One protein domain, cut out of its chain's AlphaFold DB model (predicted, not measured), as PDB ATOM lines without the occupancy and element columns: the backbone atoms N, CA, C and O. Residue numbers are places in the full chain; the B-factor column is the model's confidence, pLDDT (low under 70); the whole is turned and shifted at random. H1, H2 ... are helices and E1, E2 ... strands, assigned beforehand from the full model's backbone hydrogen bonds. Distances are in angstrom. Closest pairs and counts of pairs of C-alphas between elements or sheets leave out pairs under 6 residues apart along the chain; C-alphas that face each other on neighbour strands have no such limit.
ATOM      1  N   ALA A   7      -3.539  -6.404 101.603       66.38
ATOM      2  CA  ALA A   7      -4.205  -5.212 102.108       66.38
ATOM      3  C   ALA A   7      -3.435  -3.917 101.791       66.38
ATOM      4  O   ALA A   7      -4.026  -2.987 101.252       66.38
ATOM      5  N   LEU A   8      -2.121  -3.865 102.028       64.62
ATOM      6  CA  LEU A   8      -1.337  -2.640 101.848       64.62
ATOM      7  C   LEU A   8      -1.174  -2.263 100.370       64.62
ATOM      8  O   LEU A   8      -1.262  -1.092 100.022       64.62
ATOM      9  N   ILE A   9      -1.024  -3.250  99.480       71.62
ATOM     10  CA  ILE A   9      -1.022  -3.008  98.024       71.62
ATOM     11  C   ILE A   9      -2.351  -2.387  97.580       71.62
ATOM     12  O   ILE A   9      -2.384  -1.545  96.687       71.62
ATOM     13  N   THR A  10      -3.454  -2.812  98.194       68.75
ATOM     14  CA  THR A  10      -4.785  -2.295  97.872       68.75
ATOM     15  C   THR A  10      -4.946  -0.863  98.382       68.75
ATOM     16  O   THR A  10      -5.445  -0.020  97.645       68.75
ATOM     17  N   VAL A  11      -4.455  -0.568  99.590       67.06
ATOM     18  CA  VAL A  11      -4.443   0.791 100.159       67.06
ATOM     19  C   VAL A  11      -3.626   1.750  99.290       67.06
ATOM     20  O   VAL A  11      -4.145   2.788  98.900       67.06
ATOM     21  N   LEU A  12      -2.409   1.374  98.886       69.50
ATOM     22  CA  LEU A  12      -1.561   2.223  98.039       69.50
ATOM     23  C   LEU A  12      -2.199   2.513  96.671       69.50
ATOM     24  O   LEU A  12      -2.153   3.641  96.197       69.50
ATOM     25  N   LYS A  13      -2.872   1.525  96.063       68.25
ATOM     26  CA  LYS A  13      -3.641   1.736  94.822       68.25
ATOM     27  C   LYS A  13      -4.787   2.731  94.992       68.25
ATOM     28  O   LYS A  13      -5.135   3.411  94.033       68.25
ATOM     29  N   PHE A  14      -5.402   2.774  96.171       66.00
ATOM     30  CA  PHE A  14      -6.469   3.723  96.471       66.00
ATOM     31  C   PHE A  14      -5.926   5.127  96.748       66.00
ATOM     32  O   PHE A  14      -6.519   6.097  96.287       66.00
ATOM     33  N   GLU A  15      -4.781   5.245  97.420       63.78
ATOM     34  CA  GLU A  15      -4.107   6.532  97.637       63.78
ATOM     35  C   GLU A  15      -3.584   7.144  96.323       63.78
ATOM     36  O   GLU A  15      -3.715   8.349  96.114       63.78
ATOM     37  N   GLU A  16      -3.074   6.326  95.394       68.06
ATOM     38  CA  GLU A  16      -2.617   6.776  94.066       68.06
ATOM     39  C   GLU A  16      -3.753   7.268  93.151       68.06
ATOM     40  O   GLU A  16      -3.504   8.040  92.225       68.06
ATOM     41  N   GLN A  17      -5.003   6.850  93.387       61.78
ATOM     42  CA  GLN A  17      -6.150   7.247  92.559       61.78
ATOM     43  C   GLN A  17      -6.592   8.703  92.776       61.78
ATOM     44  O   GLN A  17      -7.362   9.215  91.964       61.78
ATOM     45  N   GLY A  18      -6.104   9.380  93.826       61.16
ATOM     46  CA  GLY A  18      -6.253  10.829  94.027       61.16
ATOM     47  C   GLY A  18      -7.692  11.357  94.139       61.16
ATOM     48  O   GLY A  18      -7.890  12.569  94.156       61.16
ATOM     49  N   GLY A  19      -8.691  10.473  94.202       62.84
ATOM     50  CA  GLY A  19     -10.115  10.791  94.266       62.84
ATOM     51  C   GLY A  19     -10.803  10.069  95.419       62.84
ATOM     52  O   GLY A  19     -10.257   9.123  95.986       62.84
ATOM     53  N   ASP A  20     -12.011  10.509  95.770       70.69
ATOM     54  CA  ASP A  20     -12.787   9.884  96.839       70.69
ATOM     55  C   ASP A  20     -13.285   8.496  96.395       70.69
ATOM     56  O   ASP A  20     -14.311   8.323  95.732       70.69
ATOM     57  N   VAL A  21     -12.504   7.478  96.750       66.75
ATOM     58  CA  VAL A  21     -12.773   6.067  96.454       66.75
ATOM     59  C   VAL A  21     -14.136   5.631  96.992       66.75
ATOM     60  O   VAL A  21     -14.802   4.802  96.364       66.75
ATOM     61  N   ILE A  22     -14.570   6.188  98.127       71.25
ATOM     62  CA  ILE A  22     -15.868   5.871  98.732       71.25
ATOM     63  C   ILE A  22     -16.986   6.408  97.839       71.25
ATOM     64  O   ILE A  22     -17.961   5.697  97.587       71.25
ATOM     65  N   GLU A  23     -16.834   7.619  97.305       74.00
ATOM     66  CA  GLU A  23     -17.808   8.210  96.387       74.00
ATOM     67  C   GLU A  23     -17.926   7.407  95.082       74.00
ATOM     68  O   GLU A  23     -19.040   7.071  94.659       74.00
ATOM     69  N   ILE A  24     -16.792   7.028  94.480       74.31
ATOM     70  CA  ILE A  24     -16.753   6.242  93.236       74.31
ATOM     71  C   ILE A  24     -17.400   4.871  93.450       74.31
ATOM     72  O   ILE A  24     -18.329   4.502  92.727       74.31
ATOM     73  N   LYS A  25     -16.967   4.131  94.478       73.38
ATOM     74  CA  LYS A  25     -17.525   2.807  94.797       73.38
ATOM     75  C   LYS A  25     -18.997   2.889  95.182       73.38
ATOM     76  O   LYS A  25     -19.787   2.035  94.781       73.38
ATOM     77  N   GLY A  26     -19.389   3.932  95.909       70.69
ATOM     78  CA  GLY A  26     -20.783   4.197  96.248       70.69
ATOM     79  C   GLY A  26     -21.648   4.467  95.017       70.69
ATOM     80  O   GLY A  26     -22.802   4.040  94.970       70.69
ATOM     81  N   LYS A  27     -21.118   5.149  93.996       75.50
ATOM     82  CA  LYS A  27     -21.813   5.366  92.720       75.50
ATOM     83  C   LYS A  27     -21.963   4.068  91.921       75.50
ATOM     84  O   LYS A  27     -23.083   3.753  91.537       75.50
ATOM     85  N   GLU A  28     -20.894   3.282  91.777       75.69
ATOM     86  CA  GLU A  28     -20.944   1.969  91.110       75.69
ATOM     87  C   GLU A  28     -22.005   1.048  91.737       75.69
ATOM     88  O   GLU A  28     -22.822   0.464  91.026       75.69
ATOM     89  N   LEU A  29     -22.042   0.969  93.073       72.50
ATOM     90  CA  LEU A  29     -23.022   0.154  93.797       72.50
ATOM     91  C   LEU A  29     -24.458   0.659  93.610       72.50
ATOM     92  O   LEU A  29     -25.371  -0.150  93.447       72.50
ATOM     93  N   ARG A  30     -24.676   1.981  93.626       68.38
ATOM     94  CA  ARG A  30     -26.003   2.572  93.380       68.38
ATOM     95  C   ARG A  30     -26.485   2.317  91.958       68.38
ATOM     96  O   ARG A  30     -27.661   2.003  91.783       68.38
ATOM     97  N   ASP A  31     -25.601   2.413  90.973       70.62
ATOM     98  CA  ASP A  31     -25.934   2.169  89.570       70.62
ATOM     99  C   ASP A  31     -26.252   0.682  89.337       70.62
ATOM    100  O   ASP A  31     -27.264   0.352  88.711       70.62
ATOM    101  N   GLU A  32     -25.469  -0.232  89.923       68.69
ATOM    102  CA  GLU A  32     -25.737  -1.673  89.864       68.69
ATOM    103  C   GLU A  32     -27.058  -2.043  90.564       68.69
ATOM    104  O   GLU A  32     -27.847  -2.836  90.039       68.69
ATOM    105  N   LEU A  33     -27.330  -1.455  91.733       66.81
ATOM    106  CA  LEU A  33     -28.569  -1.689  92.476       66.81
ATOM    107  C   LEU A  33     -29.785  -1.131  91.725       66.81
ATOM    108  O   LEU A  33     -30.803  -1.815  91.612       66.81
ATOM    109  N   SER A  34     -29.668   0.071  91.157       66.44
ATOM    110  CA  SER A  34     -30.717   0.693  90.339       66.44
ATOM    111  C   SER A  34     -31.016  -0.142  89.096       66.44
ATOM    112  O   SER A  34     -32.185  -0.341  88.753       66.44
ATOM    113  N   TYR A  35     -29.980  -0.702  88.464       62.59
ATOM    114  CA  TYR A  35     -30.133  -1.641  87.355       62.59
ATOM    115  C   TYR A  35     -30.855  -2.920  87.793       62.59
ATOM    116  O   TYR A  35     -31.834  -3.303  87.160       62.59
ATOM    117  N   LYS A  36     -30.440  -3.552  88.900       64.12
ATOM    118  CA  LYS A  36     -31.074  -4.780  89.421       64.12
ATOM    119  C   LYS A  36     -32.542  -4.583  89.809       64.12
ATOM    120  O   LYS A  36     -33.341  -5.484  89.579       64.12
ATOM    121  N   LEU A  37     -32.899  -3.428  90.373       66.62
ATOM    122  CA  LEU A  37     -34.281  -3.108  90.752       66.62
ATOM    123  C   LEU A  37     -35.169  -2.779  89.544       66.62
ATOM    124  O   LEU A  37     -36.371  -3.035  89.577       66.62
ATOM    125  N   SER A  38     -34.587  -2.219  88.481       66.56
ATOM    126  CA  SER A  38     -35.326  -1.813  87.276       66.56
ATOM    127  C   SER A  38     -35.384  -2.907  86.208       66.56
ATOM    128  O   SER A  38     -36.282  -2.902  85.361       66.56
ATOM    129  N   ALA A  39     -34.423  -3.831  86.215       74.62
ATOM    130  CA  ALA A  39     -34.362  -4.932  85.272       74.62
ATOM    131  C   ALA A  39     -35.508  -5.914  85.532       74.62
ATOM    132  O   ALA A  39     -35.706  -6.410  86.641       74.62
ATOM    133  N   LYS A  40     -36.262  -6.218  84.477       75.19
ATOM    134  CA  LYS A  40     -37.285  -7.261  84.481       75.19
ATOM    135  C   LYS A  40     -36.820  -8.421  83.617       75.19
ATOM    136  O   LYS A  40     -36.061  -8.245  82.661       75.19
ATOM    137  N   ARG A  41     -37.327  -9.614  83.932       80.31
ATOM    138  CA  ARG A  41     -37.166 -10.779  83.066       80.31
ATOM    139  C   ARG A  41     -37.965 -10.542  81.789       80.31
ATOM    140  O   ARG A  41     -39.193 -10.502  81.821       80.31
ATOM    141  N   VAL A  42     -37.263 -10.405  80.675       81.88
ATOM    142  CA  VAL A  42     -37.831 -10.233  79.339       81.88
ATOM    143  C   VAL A  42     -37.390 -11.361  78.421       81.88
ATOM    144  O   VAL A  42     -36.397 -12.050  78.655       81.88
ATOM    145  N   TYR A  43     -38.168 -11.592  77.373       83.62
ATOM    146  CA  TYR A  43     -37.913 -12.663  76.422       83.62
ATOM    147  C   TYR A  43     -37.453 -12.066  75.105       83.62
ATOM    148  O   TYR A  43     -38.072 -11.144  74.579       83.62
ATOM    149  N   CYS A  44     -36.357 -12.595  74.561       85.50
ATOM    150  CA  CYS A  44     -35.906 -12.177  73.243       85.50
ATOM    151  C   CYS A  44     -36.994 -12.505  72.202       85.50
ATOM    152  O   CYS A  44     -37.375 -13.672  72.099       85.50
ATOM    153  N   PRO A  45     -37.445 -11.543  71.379       85.75
ATOM    154  CA  PRO A  45     -38.505 -11.780  70.400       85.75
ATOM    155  C   PRO A  45     -38.076 -12.724  69.268       85.75
ATOM    156  O   PRO A  45     -38.924 -13.264  68.573       85.75
ATOM    157  N   THR A  46     -36.768 -12.932  69.069       87.56
ATOM    158  CA  THR A  46     -36.247 -13.800  68.001       87.56
ATOM    159  C   THR A  46     -36.019 -15.242  68.444       87.56
ATOM    160  O   THR A  46     -36.267 -16.157  67.670       87.56
ATOM    161  N   CYS A  47     -35.486 -15.467  69.650       89.12
ATOM    162  CA  CYS A  47     -35.137 -16.819  70.116       89.12
ATOM    163  C   CYS A  47     -35.920 -17.276  71.350       89.12
ATOM    164  O   CYS A  47     -35.656 -18.363  71.858       89.12
ATOM    165  N   HIS A  48     -36.826 -16.437  71.859       87.12
ATOM    166  CA  HIS A  48     -37.677 -16.690  73.026       87.12
ATOM    167  C   HIS A  48     -36.926 -17.146  74.283       87.12
ATOM    168  O   HIS A  48     -37.517 -17.700  75.207       87.12
ATOM    169  N   LYS A  49     -35.613 -16.893  74.355       87.69
ATOM    170  CA  LYS A  49     -34.830 -17.150  75.560       87.69
ATOM    171  C   LYS A  49     -34.974 -15.991  76.548       87.69
ATOM    172  O   LYS A  49     -35.033 -14.834  76.115       87.69
ATOM    173  N   PRO A  50     -35.012 -16.293  77.856       83.94
ATOM    174  CA  PRO A  50     -35.084 -15.278  78.892       83.94
ATOM    175  C   PRO A  50     -33.785 -14.473  78.960       83.94
ATOM    176  O   PRO A  50     -32.690 -14.966  78.668       83.94
ATOM    177  N   THR A  51     -33.917 -13.215  79.340       82.56
ATOM    178  CA  THR A  51     -32.833 -12.250  79.457       82.56
ATOM    179  C   THR A  51     -33.284 -11.131  80.384       82.56
ATOM    180  O   THR A  51     -34.466 -10.804  80.421       82.56
ATOM    181  N   ASP A  52     -32.357 -10.546  81.131       82.12
ATOM    182  CA  ASP A  52     -32.673  -9.427  82.014       82.12
ATOM    183  C   ASP A  52     -32.440  -8.115  81.275       82.12
ATOM    184  O   ASP A  52     -31.376  -7.910  80.688       82.12
ATOM    185  N   GLY A  53     -33.443  -7.240  81.289       80.62
ATOM    186  CA  GLY A  53     -33.397  -5.956  80.601       80.62
ATOM    187  C   GLY A  53     -34.293  -4.920  81.262       80.62
ATOM    188  O   GLY A  53     -35.267  -5.254  81.937       80.62
ATOM    189  N   VAL A  54     -33.963  -3.647  81.066       80.25
ATOM    190  CA  VAL A  54     -34.760  -2.517  81.558       80.25
ATOM    191  C   VAL A  54     -35.697  -2.058  80.442       80.25
ATOM    192  O   VAL A  54     -35.242  -1.866  79.312       80.25
ATOM    193  N   ILE A  55     -36.987  -1.882  80.736       77.81
ATOM    194  CA  ILE A  55     -37.991  -1.431  79.755       77.81
ATOM    195  C   ILE A  55     -37.550  -0.108  79.111       77.81
ATOM    196  O   ILE A  55     -37.039   0.785  79.784       77.81
ATOM    197  N   GLY A  56     -37.727   0.007  77.797       79.25
ATOM    198  CA  GLY A  56     -37.324   1.158  76.990       79.25
ATOM    199  C   GLY A  56     -35.859   1.148  76.547       79.25
ATOM    200  O   GLY A  56     -35.460   2.018  75.773       79.25
ATOM    201  N   THR A  57     -35.047   0.177  76.980       82.56
ATOM    202  CA  THR A  57     -33.630   0.095  76.586       82.56
ATOM    203  C   THR A  57     -33.404  -0.832  75.395       82.56
ATOM    204  O   THR A  57     -34.164  -1.768  75.138       82.56
ATOM    205  N   LYS A  58     -32.329  -0.565  74.646       87.88
ATOM    206  CA  LYS A  58     -31.866  -1.412  73.546       87.88
ATOM    207  C   LYS A  58     -30.957  -2.499  74.111       87.88
ATOM    208  O   LYS A  58     -29.903  -2.193  74.664       87.88
ATOM    209  N   LEU A  59     -31.343  -3.758  73.940       86.25
ATOM    210  CA  LEU A  59     -30.640  -4.894  74.515       86.25
ATOM    211  C   LEU A  59     -30.259  -5.921  73.447       86.25
ATOM    212  O   LEU A  59     -31.065  -6.299  72.597       86.25
ATOM    213  N   THR A  60     -29.013  -6.388  73.501       88.06
ATOM    214  CA  THR A  60     -28.499  -7.444  72.624       88.06
ATOM    215  C   THR A  60     -28.620  -8.792  73.319       88.06
ATOM    216  O   THR A  60     -28.031  -9.018  74.375       88.06
ATOM    217  N   CYS A  61     -29.379  -9.713  72.725       86.00
ATOM    218  CA  CYS A  61     -29.530 -11.057  73.260       86.00
ATOM    219  C   CYS A  61     -28.196 -11.811  73.179       86.00
ATOM    220  O   CYS A  61     -27.684 -12.037  72.082       86.00
ATOM    221  N   ARG A  62     -27.672 -12.294  74.313       86.44
ATOM    222  CA  ARG A  62     -26.449 -13.125  74.326       86.44
ATOM    223  C   ARG A  62     -26.597 -14.439  73.565       86.44
ATOM    224  O   ARG A  62     -25.599 -15.014  73.159       86.44
ATOM    225  N   ASN A  63     -27.825 -14.925  73.391       86.25
ATOM    226  CA  ASN A  63     -28.056 -16.242  72.816       86.25
ATOM    227  C   ASN A  63     -28.176 -16.239  71.283       86.25
ATOM    228  O   ASN A  63     -27.800 -17.220  70.657       86.25
ATOM    229  N   CYS A  64     -28.709 -15.176  70.671       87.69
ATOM    230  CA  CYS A  64     -28.841 -15.084  69.208       87.69
ATOM    231  C   CYS A  64     -28.130 -13.873  68.590       87.69
ATOM    232  O   CYS A  64     -28.194 -13.685  67.377       87.69
ATOM    233  N   GLY A  65     -27.500 -13.018  69.402       88.38
ATOM    234  CA  GLY A  65     -26.786 -11.821  68.947       88.38
ATOM    235  C   GLY A  65     -27.682 -10.714  68.383       88.38
ATOM    236  O   GLY A  65     -27.180  -9.670  67.978       88.38
ATOM    237  N   LYS A  66     -29.006 -10.909  68.346       89.81
ATOM    238  CA  LYS A  66     -29.951  -9.902  67.856       89.81
ATOM    239  C   LYS A  66     -30.210  -8.846  68.918       89.81
ATOM    240  O   LYS A  66     -30.382  -9.159  70.098       89.81
ATOM    241  N   THR A  67     -30.287  -7.602  68.470       90.19
ATOM    242  CA  THR A  67     -30.627  -6.463  69.313       90.19
ATOM    243  C   THR A  67     -32.103  -6.120  69.172       90.19
ATOM    244  O   THR A  67     -32.614  -6.047  68.055       90.19
ATOM    245  N   PHE A  68     -32.784  -5.903  70.291       86.56
ATOM    246  CA  PHE A  68     -34.200  -5.543  70.345       86.56
ATOM    247  C   PHE A  68     -34.443  -4.493  71.433       86.56
ATOM    248  O   PHE A  68     -33.587  -4.269  72.289       86.56
ATOM    249  N   ILE A  69     -35.588  -3.815  71.372       86.19
ATOM    250  CA  ILE A  69     -36.018  -2.900  72.432       86.19
ATOM    251  C   ILE A  69     -36.791  -3.714  73.462       86.19
ATOM    252  O   ILE A  69     -37.676  -4.490  73.103       86.19
ATOM    253  N   VAL A  70     -36.432  -3.550  74.728       81.38
ATOM    254  CA  VAL A  70     -37.136  -4.165  75.848       81.38
ATOM    255  C   VAL A  70     -38.467  -3.432  76.030       81.38
ATOM    256  O   VAL A  70     -38.473  -2.276  76.442       81.38
ATOM    257  N   SER A  71     -39.575  -4.079  75.676       71.50
ATOM    258  CA  SER A  71     -40.947  -3.582  75.864       71.50
ATOM    259  C   SER A  71     -41.572  -4.132  77.136       71.50
ATOM    260  O   SER A  71     -41.409  -5.357  77.347       71.50
TER     261      SER A  71
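Overview. This is residues 7 to 71 of the 71 residues of an uncharacterized protein of Streptococcus oralis (UniProt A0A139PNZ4). A small head of two strand hairpins, E1 with E2 and E3 with E4, sits at one end of a long helical arm, H2, and a shorter helix, H1, is set crosswise at the arm's far end. The arm makes the length: residues 7 to 13, 15 to 21 and 23 to 34 stand free. The printed part has 65 residues, with two named helices and then four named strands, H1 H2 E1 E2 E3 E4, a mixed class with two antiparallel two-stranded sheets. The whole is extended, with a radius of gyration of the C-alphas of 17.7 A and spans of 49 by 20 by 17 A.

Arrangement. E1, residues 39 to 43, and E2, residues 50 to 54, are antiparallel neighbours in a hairpin, with N 40 and O 53 within hydrogen-bond range at 2.9 A. E3, residues 58 to 60, and E4, residues 67 to 69, form the other antiparallel hairpin, with N 59 and O 68 2.8 A apart. The closest C-alphas of E2 and E3 are those of Gly 53 and Leu 59, 6.8 A apart. H2, residues 21 to 38, comes closest to E2 at the C-alphas of Ser 38 and Val 54, 5.8 A apart. H1, residues 7 to 16, is close to H2 but not clearly touching, about perpendicular at 83 degrees; their closest C-alphas, of Phe 14 and Val 21, are 6.7 A apart. H1 is apart from the four strands. In H1 and H2 every O i to N i+4 pair is within hydrogen-bond range.

Along the chain. E1 spans 12.3 A and E2 13.0 A; E3 spans 7.0 A and E4 7.2 A, ending at C-alpha 69 (-36.018, -2.900, 72.432). H2 spans 25.6 A from C-alpha 21 (-12.773, 6.067, 96.454), and H1 14.5 A from C-alpha 7 (-4.205, -5.212, 102.108).

Size, cuts and confidence. The two C-alphas farthest apart, of Leu 8 and Thr 46, are 49.9 A apart. The printed part has no cut, and no link is long. Mean pLDDT of the printed part is 76.2; residues 7 to 8, 10 to 19, 21, 30 and 32 to 38 are under 70.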